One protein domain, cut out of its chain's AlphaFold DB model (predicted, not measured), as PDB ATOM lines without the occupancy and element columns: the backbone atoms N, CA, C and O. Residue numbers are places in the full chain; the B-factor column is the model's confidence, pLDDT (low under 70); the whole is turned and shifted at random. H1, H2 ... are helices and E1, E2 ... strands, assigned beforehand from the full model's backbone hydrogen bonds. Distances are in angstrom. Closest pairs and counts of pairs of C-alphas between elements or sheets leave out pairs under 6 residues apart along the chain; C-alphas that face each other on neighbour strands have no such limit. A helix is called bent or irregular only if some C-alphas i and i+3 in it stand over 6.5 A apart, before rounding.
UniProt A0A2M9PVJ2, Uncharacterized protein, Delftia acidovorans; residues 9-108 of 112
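This is residues 9 to 108 of the 112 residues of an uncharacterized protein of Delftia acidovorans (UniProt A0A2M9PVJ2). One antiparallel sheet of four strands has its helices over one face and the other face bare. The long bent helix H3 passes beneath the sheet from beyond the E4 side to the E1 edge, with H2 over E4 and the short H1 near one end of the strands; residues 82 to 87, of which 85 to 87 belong to H3, stick out. The printed part has 100 residues, in the order E1 E2 E3 E4 H1 H2 H3, of mixed class with helices and strands, and the sheet's order is E1 - E2 - E3 - E4. It is compact, with a radius of gyration of the C-alphas of 12.8 A and spans of 36 by 31 by 21 A.

The sheet holds E1, residues 10 to 14, E2, residues 23 to 28 and 16.0 A long, E3, residues 39 to 44 and 16.3 A, and E4, residues 47 to 52 and 17.1 A. C-alpha 10 of E1 is at (227.355, 242.968, 321.254). H1 is residues 58 to 63, 8.7 A, and H2 is residues 67 to 75, 11.9 A. H3, residues 85 to 108, was assigned as one helix by its hydrogen bonds but is bent, with C-alphas 97 and 100 6.8 A apart. Its arms are H3a, residues 85 to 97, 18.5 A, and H3b, residues 100 to 108, 12.2 A, ending at C-alpha 108, (228.831, 229.658, 320.379).

The strands form a meander, each the antiparallel neighbour of the one before, and each successive pair is a hairpin. N 12 and O 25 of E1 and E2 are 2.9 A apart, N 26 and O 41 of E2 and E3 2.8 A, and N 42 and O 49 of E3 and E4 2.8 A, within hydrogen-bond range. H2 and H3b are on the same face of the sheet, giving two layers, a sheet with helices on one face. H2 stands up from the sheet over E4, at a height over the sheet of 9.4 A; their closest C-alphas are those of Ala 51 and Ala 73, 5.5 A. H3b is over E1 at a height over the sheet of 9.9 A, and on the local plane, fitted to 6 C-alphas, it runs only just across the strands, at 61 degrees to E1. H1 and H3a only graze the sheet, with residues 58 to 62 and 91 to 95. H3a touches H2 with residues 92 to 97 alone, at a steep tilt of 53 degrees, opposite ways; the closest C-alphas, of Pro 67 and Cys 96, are 4.6 A apart. H1 touches H3b, with the C-alphas of Ala 63 and Pro 100 closest at 4.3 A. H1 and H3a are apart. In H1, H2, H3a and H3b every O i to N i+4 pair is within hydrogen-bond range.

The two C-alphas farthest apart, of Arg 82 and Tyr 108, are 37.8 A from each other. The printed part has no cut, and no link is long. The mean pLDDT of the printed part is 82.3, and residues 16 to 20, 31 to 35 and 76 to 85 are under 70.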
ATOM      1  N   LEU A   9     228.360 245.574 324.341       88.50
ATOM      2  CA  LEU A   9     228.464 244.163 324.722       88.50
ATOM      3  C   LEU A   9     228.324 243.242 323.505       88.50
ATOM      4  O   LEU A   9     228.867 242.143 323.488       88.50
ATOM      5  N   LEU A  10     227.569 243.688 322.500       91.31
ATOM      6  CA  LEU A  10     227.355 242.968 321.254       91.31
ATOM      7  C   LEU A  10     227.124 243.956 320.114       91.31
ATOM      8  O   LEU A  10     226.342 244.891 320.261       91.31
ATOM      9  N   SER A  11     227.739 243.702 318.964       92.06
ATOM     10  CA  SER A  11     227.378 244.317 317.688       92.06
ATOM     11  C   SER A  11     227.310 243.214 316.637       92.06
ATOM     12  O   SER A  11     228.288 242.501 316.410       92.06
ATOM     13  N   LEU A  12     226.136 243.029 316.038       91.62
ATOM     14  CA  LEU A  12     225.877 242.001 315.038       91.62
ATOM     15  C   LEU A  12     225.115 242.587 313.860       91.62
ATOM     16  O   LEU A  12     224.123 243.289 314.028       91.62
ATOM     17  N   ARG A  13     225.536 242.217 312.656       90.50
ATOM     18  CA  ARG A  13     224.727 242.370 311.451       90.50
ATOM     19  C   ARG A  13     224.213 240.993 311.072       90.50
ATOM     20  O   ARG A  13     225.008 240.083 310.855       90.50
ATOM     21  N   VAL A  14     222.900 240.851 311.016       86.94
ATOM     22  CA  VAL A  14     222.246 239.659 310.487       86.94
ATOM     23  C   VAL A  14     221.883 239.950 309.042       86.94
ATOM     24  O   VAL A  14     221.053 240.817 308.771       86.94
ATOM     25  N   THR A  15     222.557 239.246 308.142       79.00
ATOM     26  CA  THR A  15     222.291 239.240 306.700       79.00
ATOM     27  C   THR A  15     221.659 237.900 306.317       79.00
ATOM     28  O   THR A  15     221.678 236.955 307.107       79.00
ATOM     29  N   ASP A  16     221.109 237.805 305.107       66.19
ATOM     30  CA  ASP A  16     220.609 236.553 304.509       66.19
ATOM     31  C   ASP A  16     219.350 235.941 305.149       66.19
ATOM     32  O   ASP A  16     219.140 234.727 305.104       66.19
ATOM     33  N   VAL A  17     218.455 236.770 305.693       68.75
ATOM     34  CA  VAL A  17     217.093 236.321 306.010       68.75
ATOM     35  C   VAL A  17     216.201 236.574 304.797       68.75
ATOM     36  O   VAL A  17     216.001 237.716 304.384       68.75
ATOM     37  N   ALA A  18     215.687 235.501 304.190       66.19
ATOM     38  CA  ALA A  18     214.839 235.599 303.007       66.19
ATOM     39  C   ALA A  18     213.654 236.547 303.266       66.19
ATOM     40  O   ALA A  18     212.925 236.372 304.236       66.19
ATOM     41  N   ALA A  19     213.471 237.531 302.380       65.38
ATOM     42  CA  ALA A  19     212.428 238.562 302.450       65.38
ATOM     43  C   ALA A  19     212.558 239.622 303.571       65.38
ATOM     44  O   ALA A  19     211.637 240.424 303.738       65.38
ATOM     45  N   MET A  20     213.699 239.713 304.266       69.06
ATOM     46  CA  MET A  20     213.991 240.816 305.193       69.06
ATOM     47  C   MET A  20     215.195 241.642 304.736       69.06
ATOM     48  O   MET A  20     216.151 241.108 304.177       69.06
ATOM     49  N   ASP A  21     215.168 242.945 305.029       75.94
ATOM     50  CA  ASP A  21     216.388 243.756 304.971       75.94
ATOM     51  C   ASP A  21     217.323 243.377 306.120       75.94
ATOM     52  O   ASP A  21     216.891 242.857 307.155       75.94
ATOM     53  N   ASP A  22     218.596 243.726 305.960       84.44
ATOM     54  CA  ASP A  22     219.606 243.575 306.995       84.44
ATOM     55  C   ASP A  22     219.141 244.135 308.342       84.44
ATOM     56  O   ASP A  22     218.621 245.253 308.457       84.44
ATOM     57  N   ILE A  23     219.394 243.347 309.381       88.38
ATOM     58  CA  ILE A  23     219.115 243.720 310.761       88.38
ATOM     59  C   ILE A  23     220.451 244.024 311.421       88.38
ATOM     60  O   ILE A  23     221.352 243.184 311.452       88.38
ATOM     61  N   TYR A  24     220.575 245.222 311.976       90.06
ATOM     62  CA  TYR A  24     221.717 245.593 312.794       90.06
ATOM     63  C   TYR A  24     221.319 245.588 314.271       90.06
ATOM     64  O   TYR A  24     220.364 246.243 314.678       90.06
ATOM     65  N   LEU A  25     222.039 244.808 315.065       91.25
ATOM     66  CA  LEU A  25     221.775 244.531 316.469       91.25
ATOM     67  C   LEU A  25     222.925 245.083 317.296       91.25
ATOM     68  O   LEU A  25     224.083 244.747 317.049       91.25
ATOM     69  N   VAL A  26     222.600 245.876 318.306       91.56
ATOM     70  CA  VAL A  26     223.564 246.358 319.290       91.56
ATOM     71  C   VAL A  26     223.030 246.070 320.678       91.56
ATOM     72  O   VAL A  26     221.867 246.339 320.962       91.56
ATOM     73  N   VAL A  27     223.870 245.528 321.553       89.44
ATOM     74  CA  VAL A  27     223.584 245.490 322.985       89.44
ATOM     75  C   VAL A  27     224.530 246.456 323.666       89.44
ATOM     76  O   VAL A  27     225.732 246.215 323.744       89.44
ATOM     77  N   GLU A  28     223.975 247.554 324.154       89.38
ATOM     78  CA  GLU A  28     224.707 248.539 324.937       89.38
ATOM     79  C   GLU A  28     224.719 248.113 326.413       89.38
ATOM     80  O   GLU A  28     223.694 247.630 326.903       89.38
ATOM     81  N   PRO A  29     225.820 248.319 327.158       80.88
ATOM     82  CA  PRO A  29     225.919 247.985 328.585       80.88
ATOM     83  C   PRO A  29     224.970 248.801 329.475       80.88
ATOM     84  O   PRO A  29     224.770 248.455 330.633       80.88
ATOM     85  N   GLY A  30     224.353 249.841 328.915       75.25
ATOM     86  CA  GLY A  30     223.283 250.611 329.526       75.25
ATOM     87  C   GLY A  30     223.508 252.104 329.358       75.25
ATOM     88  O   GLY A  30     224.609 252.617 329.546       75.25
ATOM     89  N   ALA A  31     222.449 252.816 328.983       62.56
ATOM     90  CA  ALA A  31     222.431 254.274 328.981       62.56
ATOM     91  C   ALA A  31     221.584 254.756 330.165       62.56
ATOM     92  O   ALA A  31     220.561 254.143 330.470       62.56
ATOM     93  N   GLU A  32     221.947 255.880 330.793       61.62
ATOM     94  CA  GLU A  32     221.194 256.446 331.933       61.62
ATOM     95  C   GLU A  32     219.692 256.599 331.632       61.62
ATOM     96  O   GLU A  32     218.850 256.377 332.497       61.62
ATOM     97  N   ARG A  33     219.340 256.881 330.368       62.00
ATOM     98  CA  ARG A  33     217.949 256.979 329.888       62.00
ATOM     99  C   ARG A  33     217.114 255.697 330.049       62.00
ATOM    100  O   ARG A  33     215.895 255.779 329.966       62.00
ATOM    101  N   PHE A  34     217.748 254.542 330.254       60.03
ATOM    102  CA  PHE A  34     217.106 253.241 330.485       60.03
ATOM    103  C   PHE A  34     217.336 252.724 331.916       60.03
ATOM    104  O   PHE A  34     217.262 251.526 332.162       60.03
ATOM    105  N   GLY A  35     217.644 253.617 332.865       64.50
ATOM    106  CA  GLY A  35     217.863 253.247 334.268       64.50
ATOM    107  C   GLY A  35     219.213 252.579 334.542       64.50
ATOM    108  O   GLY A  35     219.411 252.053 335.629       64.50
ATOM    109  N   GLY A  36     220.140 252.610 333.575       74.44
ATOM    110  CA  GLY A  36     221.458 251.980 333.690       74.44
ATOM    111  C   GLY A  36     221.503 250.506 333.281       74.44
ATOM    112  O   GLY A  36     222.590 249.941 333.265       74.44
ATOM    113  N   SER A  37     220.372 249.904 332.901       84.31
ATOM    114  CA  SER A  37     220.333 248.506 332.460       84.31
ATOM    115  C   SER A  37     220.825 248.322 331.022       84.31
ATOM    116  O   SER A  37     220.596 249.202 330.175       84.31
ATOM    117  N   PRO A  38     221.435 247.163 330.698       88.31
ATOM    118  CA  PRO A  38     221.806 246.823 329.337       88.31
ATOM    119  C   PRO A  38     220.613 246.955 328.394       88.31
ATOM    120  O   PRO A  38     219.482 246.608 328.727       88.31
ATOM    121  N   THR A  39     220.849 247.496 327.206       89.75
ATOM    122  CA  THR A  39     219.783 247.811 326.254       89.75
ATOM    123  C   THR A  39     220.059 247.134 324.926       89.75
ATOM    124  O   THR A  39     221.080 247.394 324.294       89.75
ATOM    125  N   LEU A  40     219.119 246.305 324.481       91.25
ATOM    126  CA  LEU A  40     219.051 245.843 323.105       91.25
ATOM    127  C   LEU A  40     218.552 246.985 322.224       91.25
ATOM    128  O   LEU A  40     217.486 247.539 322.480       91.25
ATOM    129  N   ILE A  41     219.292 247.290 321.168       89.81
ATOM    130  CA  ILE A  41     218.935 248.225 320.110       89.81
ATOM    131  C   ILE A  41     218.927 247.446 318.795       89.81
ATOM    132  O   ILE A  41     219.928 246.847 318.404       89.81
ATOM    133  N   VAL A  42     217.789 247.446 318.114       89.62
ATOM    134  CA  VAL A  42     217.592 246.763 316.834       89.62
ATOM    135  C   VAL A  42     217.308 247.806 315.772       89.62
ATOM    136  O   VAL A  42     216.357 248.570 315.902       89.62
ATOM    137  N   HIS A  43     218.102 247.822 314.711       88.38
ATOM    138  CA  HIS A  43     217.929 248.696 313.563       88.38
ATOM    139  C   HIS A  43     217.566 247.877 312.321       88.38
ATOM    140  O   HIS A  43     218.289 246.956 311.950       88.38
ATOM    141  N   SER A  44     216.463 248.231 311.662       84.69
ATOM    142  CA  SER A  44     216.061 247.673 310.361       84.69
ATOM    143  C   SER A  44     215.153 248.665 309.632       84.69
ATOM    144  O   SER A  44     214.390 249.376 310.283       84.69
ATOM    145  N   MET A  45     215.216 248.744 308.296       74.50
ATOM    146  CA  MET A  45     214.291 249.549 307.470       74.50
ATOM    147  C   MET A  45     214.141 251.017 307.938       74.50
ATOM    148  O   MET A  45     213.030 251.552 308.018       74.50
ATOM    149  N   SER A  46     215.250 251.668 308.312       74.88
ATOM    150  CA  SER A  46     215.288 253.032 308.885       74.88
ATOM    151  C   SER A  46     214.543 253.207 310.216       74.88
ATOM    152  O   SER A  46     214.182 254.322 310.596       74.88
ATOM    153  N   ARG A  47     214.293 252.114 310.937       79.19
ATOM    154  CA  ARG A  47     213.629 252.097 312.241       79.19
ATOM    155  C   ARG A  47     214.553 251.542 313.299       79.19
ATOM    156  O   ARG A  47     215.472 250.782 313.006       79.19
ATOM    157  N   THR A  48     214.250 251.928 314.528       85.06
ATOM    158  CA  THR A  48     214.974 251.501 315.713       85.06
ATOM    159  C   THR A  48     213.975 250.996 316.735       85.06
ATOM    160  O   THR A  48     213.010 251.695 317.050       85.06
ATOM    161  N   TRP A  49     214.227 249.806 317.264       87.44
ATOM    162  CA  TRP A  49     213.543 249.271 318.430       87.44
ATOM    163  C   TRP A  49     214.519 249.144 319.581       87.44
ATOM    164  O   TRP A  49     215.694 248.852 319.369       87.44
ATOM    165  N   CYS A  50     214.023 249.364 320.792       87.44
ATOM    166  CA  CYS A  50     214.831 249.281 321.997       87.44
ATOM    167  C   CYS A  50     214.121 248.420 323.033       87.44
ATOM    168  O   CYS A  50     212.926 248.597 323.254       87.44
ATOM    169  N   ALA A  51     214.860 247.550 323.709       88.25
ATOM    170  CA  ALA A  51     214.360 246.784 324.840       88.25
ATOM    171  C   ALA A  51     215.406 246.754 325.954       88.25
ATOM    172  O   ALA A  51     216.591 246.541 325.697       88.25
ATOM    173  N   ALA A  52     214.966 246.949 327.197       88.00
ATOM    174  CA  ALA A  52     215.818 246.705 328.351       88.00
ATOM    175  C   ALA A  52     216.063 245.196 328.495       88.00
ATOM    176  O   ALA A  52     215.143 244.385 328.363       88.00
ATOM    177  N   LEU A  53     217.310 244.830 328.759       89.25
ATOM    178  CA  LEU A  53     217.736 243.474 329.069       89.25
ATOM    179  C   LEU A  53     218.047 243.368 330.567       89.25
ATOM    180  O   LEU A  53     218.309 244.385 331.212       89.25
ATOM    181  N   PRO A  54     218.016 242.156 331.145       87.19
ATOM    182  CA  PRO A  54     218.463 241.963 332.518       87.19
ATOM    183  C   PRO A  54     219.952 242.302 332.669       87.19
ATOM    184  O   PRO A  54     220.752 242.009 331.782       87.19
ATOM    185  N   ASP A  55     220.321 242.856 333.825       82.25
ATOM    186  CA  ASP A  55     221.712 243.219 334.131       82.25
ATOM    187  C   ASP A  55     222.622 241.981 334.228       82.25
ATOM    188  O   ASP A  55     223.782 242.002 333.818       82.25
ATOM    189  N   ALA A  56     222.084 240.876 334.756       81.25
ATOM    190  CA  ALA A  56     222.786 239.604 334.853       81.25
ATOM    191  C   ALA A  56     222.678 238.824 333.531       81.25
ATOM    192  O   ALA A  56     221.588 238.393 333.156       81.25
ATOM    193  N   ASP A  57     223.819 238.607 332.866       88.44
ATOM    194  CA  ASP A  57     223.937 237.856 331.603       88.44
ATOM    195  C   ASP A  57     222.967 238.347 330.498       88.44
ATOM    196  O   ASP A  57     222.095 237.595 330.047       88.44
ATOM    197  N   PRO A  58     223.088 239.606 330.028       90.62
ATOM    198  CA  PRO A  58     222.171 240.168 329.033       90.62
ATOM    199  C   PRO A  58     222.195 239.398 327.706       90.62
ATOM    200  O   PRO A  58     221.146 239.193 327.091       90.62
ATOM    201  N   LEU A  59     223.371 238.930 327.269       92.62
ATOM    202  CA  LEU A  59     223.519 238.205 326.004       92.62
ATOM    203  C   LEU A  59     222.956 236.788 326.089       92.62
ATOM    204  O   LEU A  59     222.219 236.372 325.195       92.62
ATOM    205  N   GLY A  60     223.239 236.051 327.165       92.31
ATOM    206  CA  GLY A  60     222.663 234.728 327.359       92.31
ATOM    207  C   GLY A  60     221.155 234.790 327.606       92.31
ATOM    208  O   GLY A  60     220.420 233.937 327.105       92.31
ATOM    209  N   ALA A  61     220.661 235.814 328.307       92.38
ATOM    210  CA  ALA A  61     219.228 236.051 328.451       92.38
ATOM    211  C   ALA A  61     218.555 236.313 327.097       92.38
ATOM    212  O   ALA A  61     217.497 235.739 326.837       92.38
ATOM    213  N   LEU A  62     219.176 237.117 326.228       93.44
ATOM    214  CA  LEU A  62     218.686 237.373 324.873       93.44
ATOM    215  C   LEU A  62     218.717 236.109 324.000       93.44
ATOM    216  O   LEU A  62     217.735 235.819 323.323       93.44
ATOM    217  N   ALA A  63     219.787 235.312 324.067       93.94
ATOM    218  CA  ALA A  63     219.907 234.049 323.333       93.94
ATOM    219  C   ALA A  63     218.845 233.009 323.736       93.94
ATOM    220  O   ALA A  63     218.424 232.198 322.916       93.94
ATOM    221  N   ARG A  64     218.400 233.026 324.999       94.25
ATOM    222  CA  ARG A  64     217.351 232.133 325.527       94.25
ATOM    223  C   ARG A  64     215.943 232.731 325.427       94.25
ATOM    224  O   ARG A  64     214.973 232.077 325.815       94.25
ATOM    225  N   MET A  65     215.810 233.974 324.966       93.44
ATOM    226  CA  MET A  65     214.526 234.660 324.904       93.44
ATOM    227  C   MET A  65     213.674 234.094 323.767       93.44
ATOM    228  O   MET A  65     214.095 234.056 322.617       93.44
ATOM    229  N   GLY A  66     212.450 233.671 324.085       92.38
ATOM    230  CA  GLY A  66     211.502 233.222 323.067       92.38
ATOM    231  C   GLY A  66     210.995 234.383 322.194       92.38
ATOM    232  O   GLY A  66     210.855 235.499 322.707       92.38
ATOM    233  N   PRO A  67     210.617 234.132 320.923       91.94
ATOM    234  CA  PRO A  67     210.180 235.180 319.994       91.94
ATOM    235  C   PRO A  67     209.006 236.019 320.507       91.94
ATOM    236  O   PRO A  67     209.006 237.237 320.364       91.94
ATOM    237  N   ALA A  68     208.026 235.393 321.166       90.81
ATOM    238  CA  ALA A  68     206.870 236.100 321.722       90.81
ATOM    239  C   ALA A  68     207.264 237.111 322.814       90.81
ATOM    240  O   ALA A  68     206.759 238.230 322.834       90.81
ATOM    241  N   LYS A  69     208.207 236.735 323.687       91.00
ATOM    242  CA  LYS A  69     208.697 237.599 324.767       91.00
ATOM    243  C   LYS A  69     209.553 238.744 324.226       91.00
ATOM    244  O   LYS A  69     209.441 239.871 324.695       91.00
ATOM    245  N   LEU A  70     210.392 238.461 323.229       91.62
ATOM    246  CA  LEU A  70     211.188 239.492 322.566       91.62
ATOM    247  C   LEU A  70     210.290 240.500 321.842       91.62
ATOM    248  O   LEU A  70     210.500 241.705 321.945       91.62
ATOM    249  N   ARG A  71     209.243 240.011 321.178       90.19
ATOM    250  CA  ARG A  71     208.242 240.850 320.527       90.19
ATOM    251  C   ARG A  71     207.547 241.783 321.511       90.19
ATOM    252  O   ARG A  71     207.494 242.977 321.251       90.19
ATOM    253  N   GLU A  72     207.070 241.266 322.642       87.75
ATOM    254  CA  GLU A  72     206.457 242.081 323.700       87.75
ATOM    255  C   GLU A  72     207.406 243.200 324.170       87.75
ATOM    256  O   GLU A  72     207.002 244.358 324.292       87.75
ATOM    257  N   ALA A  73     208.689 242.874 324.355       87.00
ATOM    258  CA  ALA A  73     209.700 243.838 324.769       87.00
ATOM    259  C   ALA A  73     209.967 244.930 323.712       87.00
ATOM    260  O   ALA A  73     210.162 246.092 324.068       87.00
ATOM    261  N   LEU A  74     209.957 244.582 322.420       86.12
ATOM    262  CA  LEU A  74     210.216 245.517 321.315       86.12
ATOM    263  C   LEU A  74     208.972 246.318 320.894       86.12
ATOM    264  O   LEU A  74     209.096 247.462 320.458       86.12
ATOM    265  N   GLU A  75     207.762 245.772 321.023       74.31
ATOM    266  CA  GLU A  75     206.517 246.479 320.682       74.31
ATOM    267  C   GLU A  75     206.293 247.715 321.568       74.31
ATOM    268  O   GLU A  75     205.735 248.721 321.112       74.31
ATOM    269  N   TYR A  76     206.810 247.695 322.800       60.22
ATOM    270  CA  TYR A  76     206.737 248.832 323.718       60.22
ATOM    271  C   TYR A  76     207.534 250.055 323.227       60.22
ATOM    272  O   TYR A  76     207.236 251.185 323.617       60.22
ATOM    273  N   SER A  77     208.500 249.869 322.316       63.72
ATOM    274  CA  SER A  77     209.350 250.949 321.802       63.72
ATOM    275  C   SER A  77     208.756 251.721 320.612       63.72
ATOM    276  O   SER A  77     209.410 252.641 320.131       63.72
ATOM    277  N   ARG A  78     207.553 251.344 320.132       57.78
ATOM    278  CA  ARG A  78     206.752 251.951 319.037       57.78
ATOM    279  C   ARG A  78     207.563 252.649 317.921       57.78
ATOM    280  O   ARG A  78     207.867 253.837 318.035       57.78
ATOM    281  N   PRO A  79     207.812 252.006 316.769       54.94
ATOM    282  CA  PRO A  79     208.514 252.665 315.673       54.94
ATOM    283  C   PRO A  79     207.609 253.722 314.995       54.94
ATOM    284  O   PRO A  79     206.494 253.441 314.555       54.94
ATOM    285  N   THR A  80     208.101 254.955 314.887       52.12
ATOM    286  CA  THR A  80     207.385 256.201 314.530       52.12
ATOM    287  C   THR A  80     206.991 256.360 313.047       52.12
ATOM    288  O   THR A  80     207.188 257.423 312.461       52.12
ATOM    289  N   SER A  81     206.419 255.349 312.380       55.09
ATOM    290  CA  SER A  81     206.028 255.520 310.963       55.09
ATOM    291  C   SER A  81     204.878 254.628 310.469       55.09
ATOM    292  O   SER A  81     204.802 253.451 310.828       55.09
ATOM    293  N   ARG A  82     204.040 255.208 309.587       55.41
ATOM    294  CA  ARG A  82     202.871 254.651 308.868       55.41
ATOM    295  C   ARG A  82     203.255 253.674 307.734       55.41
ATOM    296  O   ARG A  82     202.867 253.887 306.588       55.41
ATOM    297  N   LEU A  83     204.038 252.631 308.009       58.00
ATOM    298  CA  LEU A  83     204.043 251.486 307.083       58.00
ATOM    299  C   LEU A  83     202.761 250.681 307.280       58.00
ATOM    300  O   LEU A  83     202.138 250.761 308.338       58.00
ATOM    301  N   ASP A  84     202.410 249.915 306.251       62.56
ATOM    302  CA  ASP A  84     201.315 248.957 306.301       62.56
ATOM    303  C   ASP A  84     201.470 248.037 307.524       62.56
ATOM    304  O   ASP A  84     202.549 247.481 307.767       62.56
ATOM    305  N   SER A  85     200.412 247.939 308.328       69.31
ATOM    306  CA  SER A  85     200.436 247.256 309.629       69.31
ATOM    307  C   SER A  85     200.794 245.778 309.498       69.31
ATOM    308  O   SER A  85     201.302 245.185 310.448       69.31
ATOM    309  N   ASP A  86     200.540 245.183 308.335       75.75
ATOM    310  CA  ASP A  86     200.776 243.763 308.084       75.75
ATOM    311  C   ASP A  86     202.254 243.497 307.796       75.75
ATOM    312  O   ASP A  86     202.886 242.741 308.527       75.75
ATOM    313  N   ARG A  87     202.871 244.258 306.881       77.69
ATOM    314  CA  ARG A  87     204.318 244.164 306.615       77.69
ATOM    315  C   ARG A  87     205.163 244.448 307.862       77.69
ATOM    316  O   ARG A  87     206.229 243.866 308.038       77.69
ATOM    317  N   MET A  88     204.702 245.350 308.732       78.25
ATOM    318  CA  MET A  88     205.360 245.623 310.013       78.25
ATOM    319  C   MET A  88     205.252 244.444 310.987       78.25
ATOM    320  O   MET A  88     206.205 244.149 311.708       78.25
ATOM    321  N   ARG A  89     204.091 243.781 311.029       79.69
ATOM    322  CA  ARG A  89     203.862 242.608 311.879       79.69
ATOM    323  C   ARG A  89     204.687 241.413 311.422       79.69
ATOM    324  O   ARG A  89     205.246 240.733 312.282       79.69
ATOM    325  N   ASP A  90     204.803 241.210 310.115       83.69
ATOM    326  CA  ASP A  90     205.633 240.154 309.536       83.69
ATOM    327  C   ASP A  90     207.109 240.407 309.862       83.69
ATOM    328  O   ASP A  90     207.737 239.578 310.515       83.69
ATOM    329  N   LEU A  91     207.613 241.621 309.587       83.06
ATOM    330  CA  LEU A  91     208.984 242.010 309.936       83.06
ATOM    331  C   LEU A  91     209.277 241.800 311.428       83.06
ATOM    332  O   LEU A  91     210.299 241.220 311.780       83.06
ATOM    333  N   MET A  92     208.392 242.257 312.319       86.50
ATOM    334  CA  MET A  92     208.573 242.078 313.762       86.50
ATOM    335  C   MET A  92     208.613 240.597 314.153       86.50
ATOM    336  O   MET A  92     209.429 240.200 314.983       86.50
ATOM    337  N   THR A  93     207.741 239.782 313.558       88.00
ATOM    338  CA  THR A  93     207.682 238.339 313.812       88.00
ATOM    339  C   THR A  93     208.982 237.664 313.385       88.00
ATOM    340  O   THR A  93     209.585 236.950 314.189       88.00
ATOM    341  N   ASP A  94     209.460 237.964 312.180       88.06
ATOM    342  CA  ASP A  94     210.680 237.374 311.640       88.06
ATOM    343  C   ASP A  94     211.922 237.841 312.412       88.06
ATOM    344  O   ASP A  94     212.757 237.023 312.807       88.06
ATOM    345  N   MET A  95     212.017 239.137 312.745       89.00
ATOM    346  CA  MET A  95     213.104 239.661 313.586       89.00
ATOM    347  C   MET A  95     213.152 238.928 314.929       89.00
ATOM    348  O   MET A  95     214.215 238.481 315.360       89.00
ATOM    349  N   CYS A  96     212.005 238.765 315.591       91.44
ATOM    350  CA  CYS A  96     211.950 238.119 316.898       91.44
ATOM    351  C   CYS A  96     212.279 236.622 316.846       91.44
ATOM    352  O   CYS A  96     212.713 236.065 317.854       91.44
ATOM    353  N   ALA A  97     212.095 235.971 315.694       91.06
ATOM    354  CA  ALA A  97     212.518 234.594 315.475       91.06
ATOM    355  C   ALA A  97     214.035 234.480 315.250       91.06
ATOM    356  O   ALA A  97     214.667 233.550 315.749       91.06
ATOM    357  N   VAL A  98     214.628 235.431 314.527       91.62
ATOM    358  CA  VAL A  98     216.030 235.358 314.100       91.62
ATOM    359  C   VAL A  98     217.006 235.876 315.157       91.62
ATOM    360  O   VAL A  98     218.078 235.298 315.328       91.62
ATOM    361  N   ILE A  99     216.660 236.940 315.886       92.75
ATOM    362  CA  ILE A  99     217.583 237.603 316.822       92.75
ATOM    363  C   ILE A  99     218.139 236.643 317.887       92.75
ATOM    364  O   ILE A  99     219.365 236.570 318.006       92.75
ATOM    365  N   PRO A 100     217.321 235.867 318.631       93.25
ATOM    366  CA  PRO A 100     217.848 234.952 319.645       93.25
ATOM    367  C   PRO A 100     218.802 233.909 319.048       93.25
ATOM    368  O   PRO A 100     219.855 233.632 319.623       93.25
ATOM    369  N   LEU A 101     218.481 233.395 317.855       92.25
ATOM    370  CA  LEU A 101     219.303 232.416 317.141       92.25
ATOM    371  C   LEU A 101     220.642 233.013 316.699       92.25
ATOM    372  O   LEU A 101     221.682 232.383 316.881       92.25
ATOM    373  N   ALA A 102     220.636 234.233 316.158       91.81
ATOM    374  CA  ALA A 102     221.851 234.929 315.748       91.81
ATOM    375  C   ALA A 102     222.780 235.196 316.944       91.81
ATOM    376  O   ALA A 102     223.988 234.973 316.859       91.81
ATOM    377  N   VAL A 103     222.215 235.605 318.085       92.44
ATOM    378  CA  VAL A 103     222.968 235.824 319.327       92.44
ATOM    379  C   VAL A 103     223.526 234.504 319.858       92.44
ATOM    380  O   VAL A 103     224.708 234.430 320.189       92.44
ATOM    381  N   GLN A 104     222.725 233.435 319.873       92.38
ATOM    382  CA  GLN A 104     223.176 232.106 320.284       92.38
ATOM    383  C   GLN A 104     224.337 231.606 319.412       92.38
ATOM    384  O   GLN A 104     225.338 231.114 319.933       92.38
ATOM    385  N   GLN A 105     224.230 231.751 318.089       90.56
ATOM    386  CA  GLN A 105     225.300 231.384 317.160       90.56
ATOM    387  C   GLN A 105     226.564 232.215 317.387       90.56
ATOM    388  O   GLN A 105     227.668 231.675 317.314       90.56
ATOM    389  N   HIS A 106     226.421 233.511 317.674       90.38
ATOM    390  CA  HIS A 106     227.556 234.373 317.977       90.38
ATOM    391  C   HIS A 106     228.284 233.944 319.254       90.38
ATOM    392  O   HIS A 106     229.503 233.785 319.208       90.38
ATOM    393  N   ILE A 107     227.547 233.701 320.345       90.31
ATOM    394  CA  ILE A 107     228.101 233.213 321.620       90.31
ATOM    395  C   ILE A 107     228.821 231.880 321.407       90.31
ATOM    396  O   ILE A 107     229.935 231.692 321.879       90.31
ATOM    397  N   TYR A 108     228.216 230.956 320.654       88.56
ATOM    398  CA  TYR A 108     228.831 229.658 320.379       88.56
ATOM    399  C   TYR A 108     230.140 229.774 319.583       88.56
ATOM    400  O   TYR A 108     231.085 229.031 319.831       88.56
TER     401      TYR A 108